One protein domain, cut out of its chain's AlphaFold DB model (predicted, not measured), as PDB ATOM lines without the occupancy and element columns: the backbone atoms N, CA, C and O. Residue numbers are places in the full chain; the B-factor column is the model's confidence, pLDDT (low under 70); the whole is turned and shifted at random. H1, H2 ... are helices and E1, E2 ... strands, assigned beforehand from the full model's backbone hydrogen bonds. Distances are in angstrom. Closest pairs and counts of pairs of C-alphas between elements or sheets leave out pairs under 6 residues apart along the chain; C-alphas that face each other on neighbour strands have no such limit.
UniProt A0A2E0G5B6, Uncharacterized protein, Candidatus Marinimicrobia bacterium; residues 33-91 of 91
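This is residues 33 to 91 of the 91 residues of an uncharacterized protein of Candidatus Marinimicrobia bacterium (UniProt A0A2E0G5B6). With little regular structure, this is a small antiparallel sheet, E2 between E1 and E3, with a short helix H1 grazing it and much of the rest in loops. E3 bends sharply. The printed part has 59 residues, 22 of them in named elements, in the order E1 H1 E2 E3, and is mostly strand. It is compact, with a radius of gyration of the C-alphas of 10.4 A and spans of 27 by 26 by 18 A.

E2, residues 64 to 69, is antiparallel to E1, residues 41 to 44, at 140 degrees, with N 41 and O 67 2.8 A apart, within hydrogen-bond range. E2 and E3, residues 77 to 84, form a hairpin at 157 degrees, with N 66 and O 83 2.8 A apart, within hydrogen-bond range. H1, residues 50 to 53, only grazes the sheet with residues 52 to 53; its closest C-alpha pair with E3 is Ile 53 and Leu 79, 7.2 A. H1 is too short for an O i to N i+4 pair, and its one O i to N i+3 pair is not within range.

E1 begins at C-alpha 41 (-26.536, 23.510, -44.199). E2 is 15.8 A long. E3, 13.6 A long, bends by 95 degrees at residue 80 and ends at C-alpha 84 (-37.156, 21.292, -39.153).

The farthest C-alphas, Leu 37 and Ser 55, are 27.7 A apart. The printed part has no cut and no long link. Residue 91 is under 70 in pLDDT.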
ATOM      1  N   GLY A  33     -30.550  13.693 -43.523       72.44
ATOM      2  CA  GLY A  33     -31.076  13.946 -44.869       72.44
ATOM      3  C   GLY A  33     -30.170  14.759 -45.795       72.44
ATOM      4  O   GLY A  33     -30.675  15.433 -46.688       72.44
ATOM      5  N   GLY A  34     -28.850  14.676 -45.611       75.88
ATOM      6  CA  GLY A  34     -27.851  15.285 -46.496       75.88
ATOM      7  C   GLY A  34     -26.806  16.082 -45.726       75.88
ATOM      8  O   GLY A  34     -26.999  16.409 -44.557       75.88
ATOM      9  N   GLY A  35     -25.679  16.374 -46.368       79.06
ATOM     10  CA  GLY A  35     -24.607  17.172 -45.772       79.06
ATOM     11  C   GLY A  35     -24.151  18.319 -46.664       79.06
ATOM     12  O   GLY A  35     -24.746  18.608 -47.701       79.06
ATOM     13  N   LEU A  36     -23.021  18.921 -46.293       79.94
ATOM     14  CA  LEU A  36     -22.411  20.011 -47.057       79.94
ATOM     15  C   LEU A  36     -22.144  19.630 -48.526       79.94
ATOM     16  O   LEU A  36     -22.279  20.466 -49.413       79.94
ATOM     17  N   LEU A  37     -21.800  18.363 -48.798       82.38
ATOM     18  CA  LEU A  37     -21.574  17.862 -50.162       82.38
ATOM     19  C   LEU A  37     -22.851  17.829 -51.014       82.38
ATOM     20  O   LEU A  37     -22.765  17.942 -52.234       82.38
ATOM     21  N   ASP A  38     -24.010  17.711 -50.370       84.81
ATOM     22  CA  ASP A  38     -25.330  17.736 -51.004       84.81
ATOM     23  C   ASP A  38     -25.919  19.158 -51.044       84.81
ATOM     24  O   ASP A  38     -27.050  19.352 -51.487       84.81
ATOM     25  N   GLY A  39     -25.160  20.156 -50.571       87.31
ATOM     26  CA  GLY A  39     -25.570  21.559 -50.508       87.31
ATOM     27  C   GLY A  39     -26.436  21.915 -49.299       87.31
ATOM     28  O   GLY A  39     -26.932  23.036 -49.236       87.31
ATOM     29  N   TYR A  40     -26.620  20.995 -48.348       88.19
ATOM     30  CA  TYR A  40     -27.389  21.259 -47.137       88.19
ATOM     31  C   TYR A  40     -26.520  21.826 -46.020       88.19
ATOM     32  O   TYR A  40     -25.436  21.323 -45.718       88.19
ATOM     33  N   LEU A  41     -27.057  22.859 -45.385       88.19
ATOM     34  CA  LEU A  41     -26.536  23.510 -44.199       88.19
ATOM     35  C   LEU A  41     -27.505  23.304 -43.042       88.19
ATOM     36  O   LEU A  41     -28.702  23.082 -43.237       88.19
ATOM     37  N   PHE A  42     -26.964  23.397 -41.837       88.62
ATOM     38  CA  PHE A  42     -27.707  23.263 -40.600       88.62
ATOM     39  C   PHE A  42     -27.468  24.508 -39.768       88.62
ATOM     40  O   PHE A  42     -26.362  25.047 -39.747       88.62
ATOM     41  N   LYS A  43     -28.515  24.990 -39.104       88.81
ATOM     42  CA  LYS A  43     -28.358  26.040 -38.104       88.81
ATOM     43  C   LYS A  43     -29.445  25.965 -37.057       88.81
ATOM     44  O   LYS A  43     -30.559  25.503 -37.310       88.81
ATOM     45  N   LYS A  44     -29.127  26.529 -35.899       92.00
ATOM     46  CA  LYS A  44     -30.122  26.902 -34.906       92.00
ATOM     47  C   LYS A  44     -30.719  28.257 -35.267       92.00
ATOM     48  O   LYS A  44     -29.982  29.223 -35.452       92.00
ATOM     49  N   VAL A  45     -32.041  28.332 -35.340       92.94
ATOM     50  CA  VAL A  45     -32.764  29.556 -35.695       92.94
ATOM     51  C   VAL A  45     -32.538  30.622 -34.626       92.94
ATOM     52  O   VAL A  45     -32.778  30.405 -33.434       92.94
ATOM     53  N   THR A  46     -32.090  31.790 -35.063       93.88
ATOM     54  CA  THR A  46     -31.905  32.984 -34.239       93.88
ATOM     55  C   THR A  46     -33.046  33.978 -34.453       93.88
ATOM     56  O   THR A  46     -33.929  33.784 -35.287       93.88
ATOM     57  N   GLN A  47     -33.055  35.066 -33.679       94.06
ATOM     58  CA  GLN A  47     -34.054  36.122 -33.853       94.06
ATOM     59  C   GLN A  47     -33.921  36.845 -35.202       94.06
ATOM     60  O   GLN A  47     -34.931  37.295 -35.735       94.06
ATOM     61  N   GLU A  48     -32.706  36.952 -35.742       93.00
ATOM     62  CA  GLU A  48     -32.445  37.606 -37.029       93.00
ATOM     63  C   GLU A  48     -33.016  36.776 -38.184       93.00
ATOM     64  O   GLU A  48     -33.681  37.321 -39.059       93.00
ATOM     65  N   ASP A  49     -32.883  35.450 -38.105       92.50
ATOM     66  CA  ASP A  49     -33.381  34.517 -39.124       92.50
ATOM     67  C   ASP A  49     -34.905  34.573 -39.287       92.50
ATOM     68  O   ASP A  49     -35.433  34.387 -40.381       92.50
ATOM     69  N   LEU A  50     -35.648  34.864 -38.213       93.19
ATOM     70  CA  LEU A  50     -37.111  34.941 -38.279       93.19
ATOM     71  C   LEU A  50     -37.623  36.016 -39.243       93.19
ATOM     72  O   LEU A  50     -38.777  35.933 -39.668       93.19
ATOM     73  N   VAL A  51     -36.800  37.011 -39.586       93.62
ATOM     74  CA  VAL A  51     -37.150  38.016 -40.595       93.62
ATOM     75  C   VAL A  51     -37.364  37.361 -41.961       93.62
ATOM     76  O   VAL A  51     -38.301  37.735 -42.667       93.62
ATOM     77  N   ASP A  52     -36.558  36.352 -42.288       92.94
ATOM     78  CA  ASP A  52     -36.563  35.687 -43.590       92.94
ATOM     79  C   ASP A  52     -37.429  34.418 -43.581       92.94
ATOM     80  O   ASP A  52     -38.191  34.170 -44.516       92.94
ATOM     81  N   ILE A  53     -37.366  33.630 -42.500       93.69
ATOM     82  CA  ILE A  53     -37.967  32.282 -42.437       93.69
ATOM     83  C   ILE A  53     -39.082  32.131 -41.396       93.69
ATOM     84  O   ILE A  53     -39.688  31.068 -41.287       93.69
ATOM     85  N   GLY A  54     -39.418  33.182 -40.642       91.06
ATOM     86  CA  GLY A  54     -40.403  33.107 -39.552       91.06
ATOM     87  C   GLY A  54     -41.856  32.890 -39.993       91.06
ATOM     88  O   GLY A  54     -42.726  32.695 -39.150       91.06
ATOM     89  N   SER A  55     -42.134  32.927 -41.301       91.62
ATOM     90  CA  SER A  55     -43.457  32.595 -41.856       91.62
ATOM     91  C   SER A  55     -43.660  31.091 -42.076       91.62
ATOM     92  O   SER A  55     -44.775  30.673 -42.387       91.62
ATOM     93  N   ILE A  56     -42.603  30.284 -41.952       92.31
ATOM     94  CA  ILE A  56     -42.666  28.830 -42.111       92.31
ATOM     95  C   ILE A  56     -43.260  28.220 -40.842       92.31
ATOM     96  O   ILE A  56     -42.838  28.530 -39.727       92.31
ATOM     97  N   ASP A  57     -44.256  27.350 -41.009       93.19
ATOM     98  CA  ASP A  57     -44.927  26.716 -39.876       93.19
ATOM     99  C   ASP A  57     -43.948  25.873 -39.048       93.19
ATOM    100  O   ASP A  57     -43.089  25.171 -39.579       93.19
ATOM    101  N   GLY A  58     -44.066  25.978 -37.726       89.25
ATOM    102  CA  GLY A  58     -43.157  25.333 -36.781       89.25
ATOM    103  C   GLY A  58     -41.790  26.007 -36.617       89.25
ATOM    104  O   GLY A  58     -41.095  25.667 -35.661       89.25
ATOM    105  N   VAL A  59     -41.412  26.981 -37.462       93.00
ATOM    106  CA  VAL A  59     -40.141  27.706 -37.312       93.00
ATOM    107  C   VAL A  59     -40.180  28.669 -36.127       93.00
ATOM    108  O   VAL A  59     -41.051  29.530 -36.029       93.00
ATOM    109  N   ASN A  60     -39.221  28.540 -35.205       93.88
ATOM    110  CA  ASN A  60     -39.105  29.406 -34.036       93.88
ATOM    111  C   ASN A  60     -37.656  29.501 -33.544       93.88
ATOM    112  O   ASN A  60     -36.826  28.651 -33.846       93.88
ATOM    113  N   ILE A  61     -37.350  30.518 -32.741       93.88
ATOM    114  CA  ILE A  61     -36.026  30.694 -32.140       93.88
ATOM    115  C   ILE A  61     -35.644  29.440 -31.360       93.88
ATOM    116  O   ILE A  61     -36.390  28.957 -30.507       93.88
ATOM    117  N   GLY A  62     -34.430  28.966 -31.607       89.75
ATOM    118  CA  GLY A  62     -33.841  27.860 -30.879       89.75
ATOM    119  C   GLY A  62     -34.177  26.477 -31.422       89.75
ATOM    120  O   GLY A  62     -33.640  25.522 -30.868       89.75
ATOM    121  N   ILE A  63     -34.984  26.362 -32.480       90.75
ATOM    122  CA  ILE A  63     -35.124  25.097 -33.208       90.75
ATOM    123  C   ILE A  63     -33.995  24.943 -34.221       90.75
ATOM    124  O   ILE A  63     -33.390  25.932 -34.647       90.75
ATOM    125  N   CYS A  64     -33.765  23.714 -34.657       91.00
ATOM    126  CA  CYS A  64     -32.753  23.406 -35.658       91.00
ATOM    127  C   CYS A  64     -33.401  23.158 -37.012       91.00
ATOM    128  O   CYS A  64     -34.411  22.459 -37.118       91.00
ATOM    129  N   ILE A  65     -32.823  23.754 -38.048       91.00
ATOM    130  CA  ILE A  65     -33.296  23.617 -39.420       91.00
ATOM    131  C   ILE A  65     -32.176  23.116 -40.320       91.00
ATOM    132  O   ILE A  65     -31.007  23.454 -40.124       91.00
ATOM    133  N   ARG A  66     -32.565  22.347 -41.333       91.44
ATOM    134  CA  ARG A  66     -31.757  22.021 -42.503       91.44
ATOM    135  C   ARG A  66     -32.245  22.884 -43.658       91.44
ATOM    136  O   ARG A  66     -33.450  23.008 -43.844       91.44
ATOM    137  N   TYR A  67     -31.333  23.478 -44.414       91.94
ATOM    138  CA  TYR A  67     -31.668  24.393 -45.504       91.94
ATOM    139  C   TYR A  67     -30.575  24.408 -46.576       91.94
ATOM    140  O   TYR A  67     -29.445  23.993 -46.328       91.94
ATOM    141  N   GLN A  68     -30.905  24.894 -47.767       92.69
ATOM    142  CA  GLN A  68     -29.942  25.281 -48.797       92.69
ATOM    143  C   GLN A  68     -29.945  26.801 -48.966       92.69
ATOM    144  O   GLN A  68     -30.844  27.495 -48.486       92.69
ATOM    145  N   LEU A  69     -28.923  27.326 -49.639       92.06
ATOM    146  CA  LEU A  69     -28.844  28.738 -49.995       92.06
ATOM    147  C   LEU A  69     -29.162  28.922 -51.480       92.06
ATOM    148  O   LEU A  69     -28.631  28.210 -52.330       92.06
ATOM    149  N   THR A  70     -29.971  29.928 -51.794       90.56
ATOM    150  CA  THR A  70     -30.193  30.395 -53.173       90.56
ATOM    151  C   THR A  70     -29.063  31.300 -53.671       90.56
ATOM    152  O   THR A  70     -28.931  31.527 -54.876       90.56
ATOM    153  N   GLY A  71     -28.237  31.815 -52.753       86.31
ATOM    154  CA  GLY A  71     -27.172  32.780 -53.011       86.31
ATOM    155  C   GLY A  71     -25.852  32.443 -52.316       86.31
ATOM    156  O   GLY A  71     -25.596  31.310 -51.918       86.31
ATOM    157  N   LEU A  72     -24.976  33.447 -52.212       81.12
ATOM    158  CA  LEU A  72     -23.653  33.312 -51.583       81.12
ATOM    159  C   LEU A  72     -23.621  33.842 -50.145       81.12
ATOM    160  O   LEU A  72     -22.564  33.790 -49.515       81.12
ATOM    161  N   THR A  73     -24.729  34.396 -49.646       81.38
ATOM    162  CA  THR A  73     -24.814  34.898 -48.275       81.38
ATOM    163  C   THR A  73     -25.573  33.922 -47.388       81.38
ATOM    164  O   THR A  73     -26.452  33.194 -47.834       81.38
ATOM    165  N   GLU A  74     -25.226  33.913 -46.108       74.44
ATOM    166  CA  GLU A  74     -25.765  33.005 -45.089       74.44
ATOM    167  C   GLU A  74     -27.248  33.233 -44.735       74.44
ATOM    168  O   GLU A  74     -27.836  32.394 -44.054       74.44
ATOM    169  N   ASN A  75     -27.852  34.308 -45.254       80.56
ATOM    170  CA  ASN A  75     -29.269  34.648 -45.086       80.56
ATOM    171  C   ASN A  75     -30.088  34.456 -46.379       80.56
ATOM    172  O   ASN A  75     -31.294  34.687 -46.386       80.56
ATOM    173  N   ASP A  76     -29.465  34.017 -47.480       89.62
ATOM    174  CA  ASP A  76     -30.161  33.752 -48.748       89.62
ATOM    175  C   ASP A  76     -30.830  32.368 -48.732       89.62
ATOM    176  O   ASP A  76     -30.523  31.506 -49.558       89.62
ATOM    177  N   PHE A  77     -31.721  32.122 -47.774       90.50
ATOM    178  CA  PHE A  77     -32.383  30.829 -47.609       90.50
ATOM    179  C   PHE A  77     -33.171  30.409 -48.856       90.50
ATOM    180  O   PHE A  77     -33.967  31.177 -49.400       90.50
ATOM    181  N   ASP A  78     -33.008  29.154 -49.269       93.38
ATOM    182  CA  ASP A  78     -33.949  28.495 -50.167       93.38
ATOM    183  C   ASP A  78     -35.127  27.955 -49.356       93.38
ATOM    184  O   ASP A  78     -35.056  26.877 -48.758       93.38
ATOM    185  N   LEU A  79     -36.206  28.738 -49.323       92.00
ATOM    186  CA  LEU A  79     -37.408  28.456 -48.539       92.00
ATOM    187  C   LEU A  79     -38.059  27.110 -48.894       92.00
ATOM    188  O   LEU A  79     -38.707  26.520 -48.033       92.00
ATOM    189  N   ASP A  80     -37.853  26.603 -50.114       92.56
ATOM    190  CA  ASP A  80     -38.418  25.323 -50.560       92.56
ATOM    191  C   ASP A  80     -37.657  24.115 -49.986       92.56
ATOM    192  O   ASP A  80     -38.146  22.984 -50.021       92.56
ATOM    193  N   THR A  81     -36.460  24.342 -49.442       92.25
ATOM    194  CA  THR A  81     -35.577  23.293 -48.907       92.25
ATOM    195  C   THR A  81     -35.554  23.228 -47.382       92.25
ATOM    196  O   THR A  81     -34.913  22.331 -46.826       92.25
ATOM    197  N   ILE A  82     -36.225  24.169 -46.709       92.44
ATOM    198  CA  ILE A  82     -36.208  24.273 -45.250       92.44
ATOM    199  C   ILE A  82     -36.985  23.114 -44.631       92.44
ATOM    200  O   ILE A  82     -38.179  22.938 -44.866       92.44
ATOM    201  N   GLU A  83     -36.306  22.363 -43.771       91.50
ATOM    202  CA  GLU A  83     -36.890  21.288 -42.977       91.50
ATOM    203  C   GLU A  83     -36.476  21.438 -41.511       91.50
ATOM    204  O   GLU A  83     -35.315  21.712 -41.201       91.50
ATOM    205  N   ILE A  84     -37.426  21.261 -40.592       91.44
ATOM    206  CA  ILE A  84     -37.156  21.292 -39.153       91.44
ATOM    207  C   ILE A  84     -36.546  19.950 -38.749       91.44
ATOM    208  O   ILE A  84     -37.162  18.901 -38.921       91.44
ATOM    209  N   VAL A  85     -35.347  19.999 -38.181       88.75
ATOM    210  CA  VAL A  85     -34.555  18.837 -37.771       88.75
ATOM    211  C   VAL A  85     -34.064  19.033 -36.336       88.75
ATOM    212  O   VAL A  85     -32.869  19.096 -36.072       88.75
ATOM    213  N   ASP A  86     -34.994  19.181 -35.389       81.50
ATOM    214  CA  ASP A  86     -34.683  19.532 -33.988       81.50
ATOM    215  C   ASP A  86     -33.758  18.510 -33.296       81.50
ATOM    216  O   ASP A  86     -32.904  18.869 -32.489       81.50
ATOM    217  N   ASP A  87     -33.847  17.243 -33.708       79.56
ATOM    218  CA  ASP A  87     -32.966  16.161 -33.252       79.56
ATOM    219  C   ASP A  87     -31.540  16.242 -33.853       79.56
ATOM    220  O   ASP A  87     -30.650  15.493 -33.453       79.56
ATOM    221  N   CYS A  88     -31.304  17.164 -34.795       79.75
ATOM    222  CA  CYS A  88     -30.087  17.298 -35.598       79.75
ATOM    223  C   CYS A  88     -29.569  18.747 -35.675       79.75
ATOM    224  O   CYS A  88     -29.376  19.303 -36.761       79.75
ATOM    225  N   CYS A  89     -29.310  19.375 -34.526       78.88
ATOM    226  CA  CYS A  89     -28.587  20.650 -34.491       78.88
ATOM    227  C   CYS A  89     -27.090  20.441 -34.709       78.88
ATOM    228  O   CYS A  89     -26.328  20.234 -33.765       78.88
ATOM    229  N   CYS A  90     -26.689  20.455 -35.969       74.19
ATOM    230  CA  CYS A  90     -25.298  20.348 -36.372       74.19
ATOM    231  C   CYS A  90     -24.710  21.758 -36.481       74.19
ATOM    232  O   CYS A  90     -25.296  22.595 -37.168       74.19
ATOM    233  N   ASP A  91     -23.604  22.006 -35.776       61.97
ATOM    234  CA  ASP A  91     -22.820  23.247 -35.870       61.97
ATOM    235  C   ASP A  91     -21.831  23.199 -37.047       61.97
ATOM    236  O   ASP A  91     -21.349  22.089 -37.384       61.97
TER     237      ASP A  91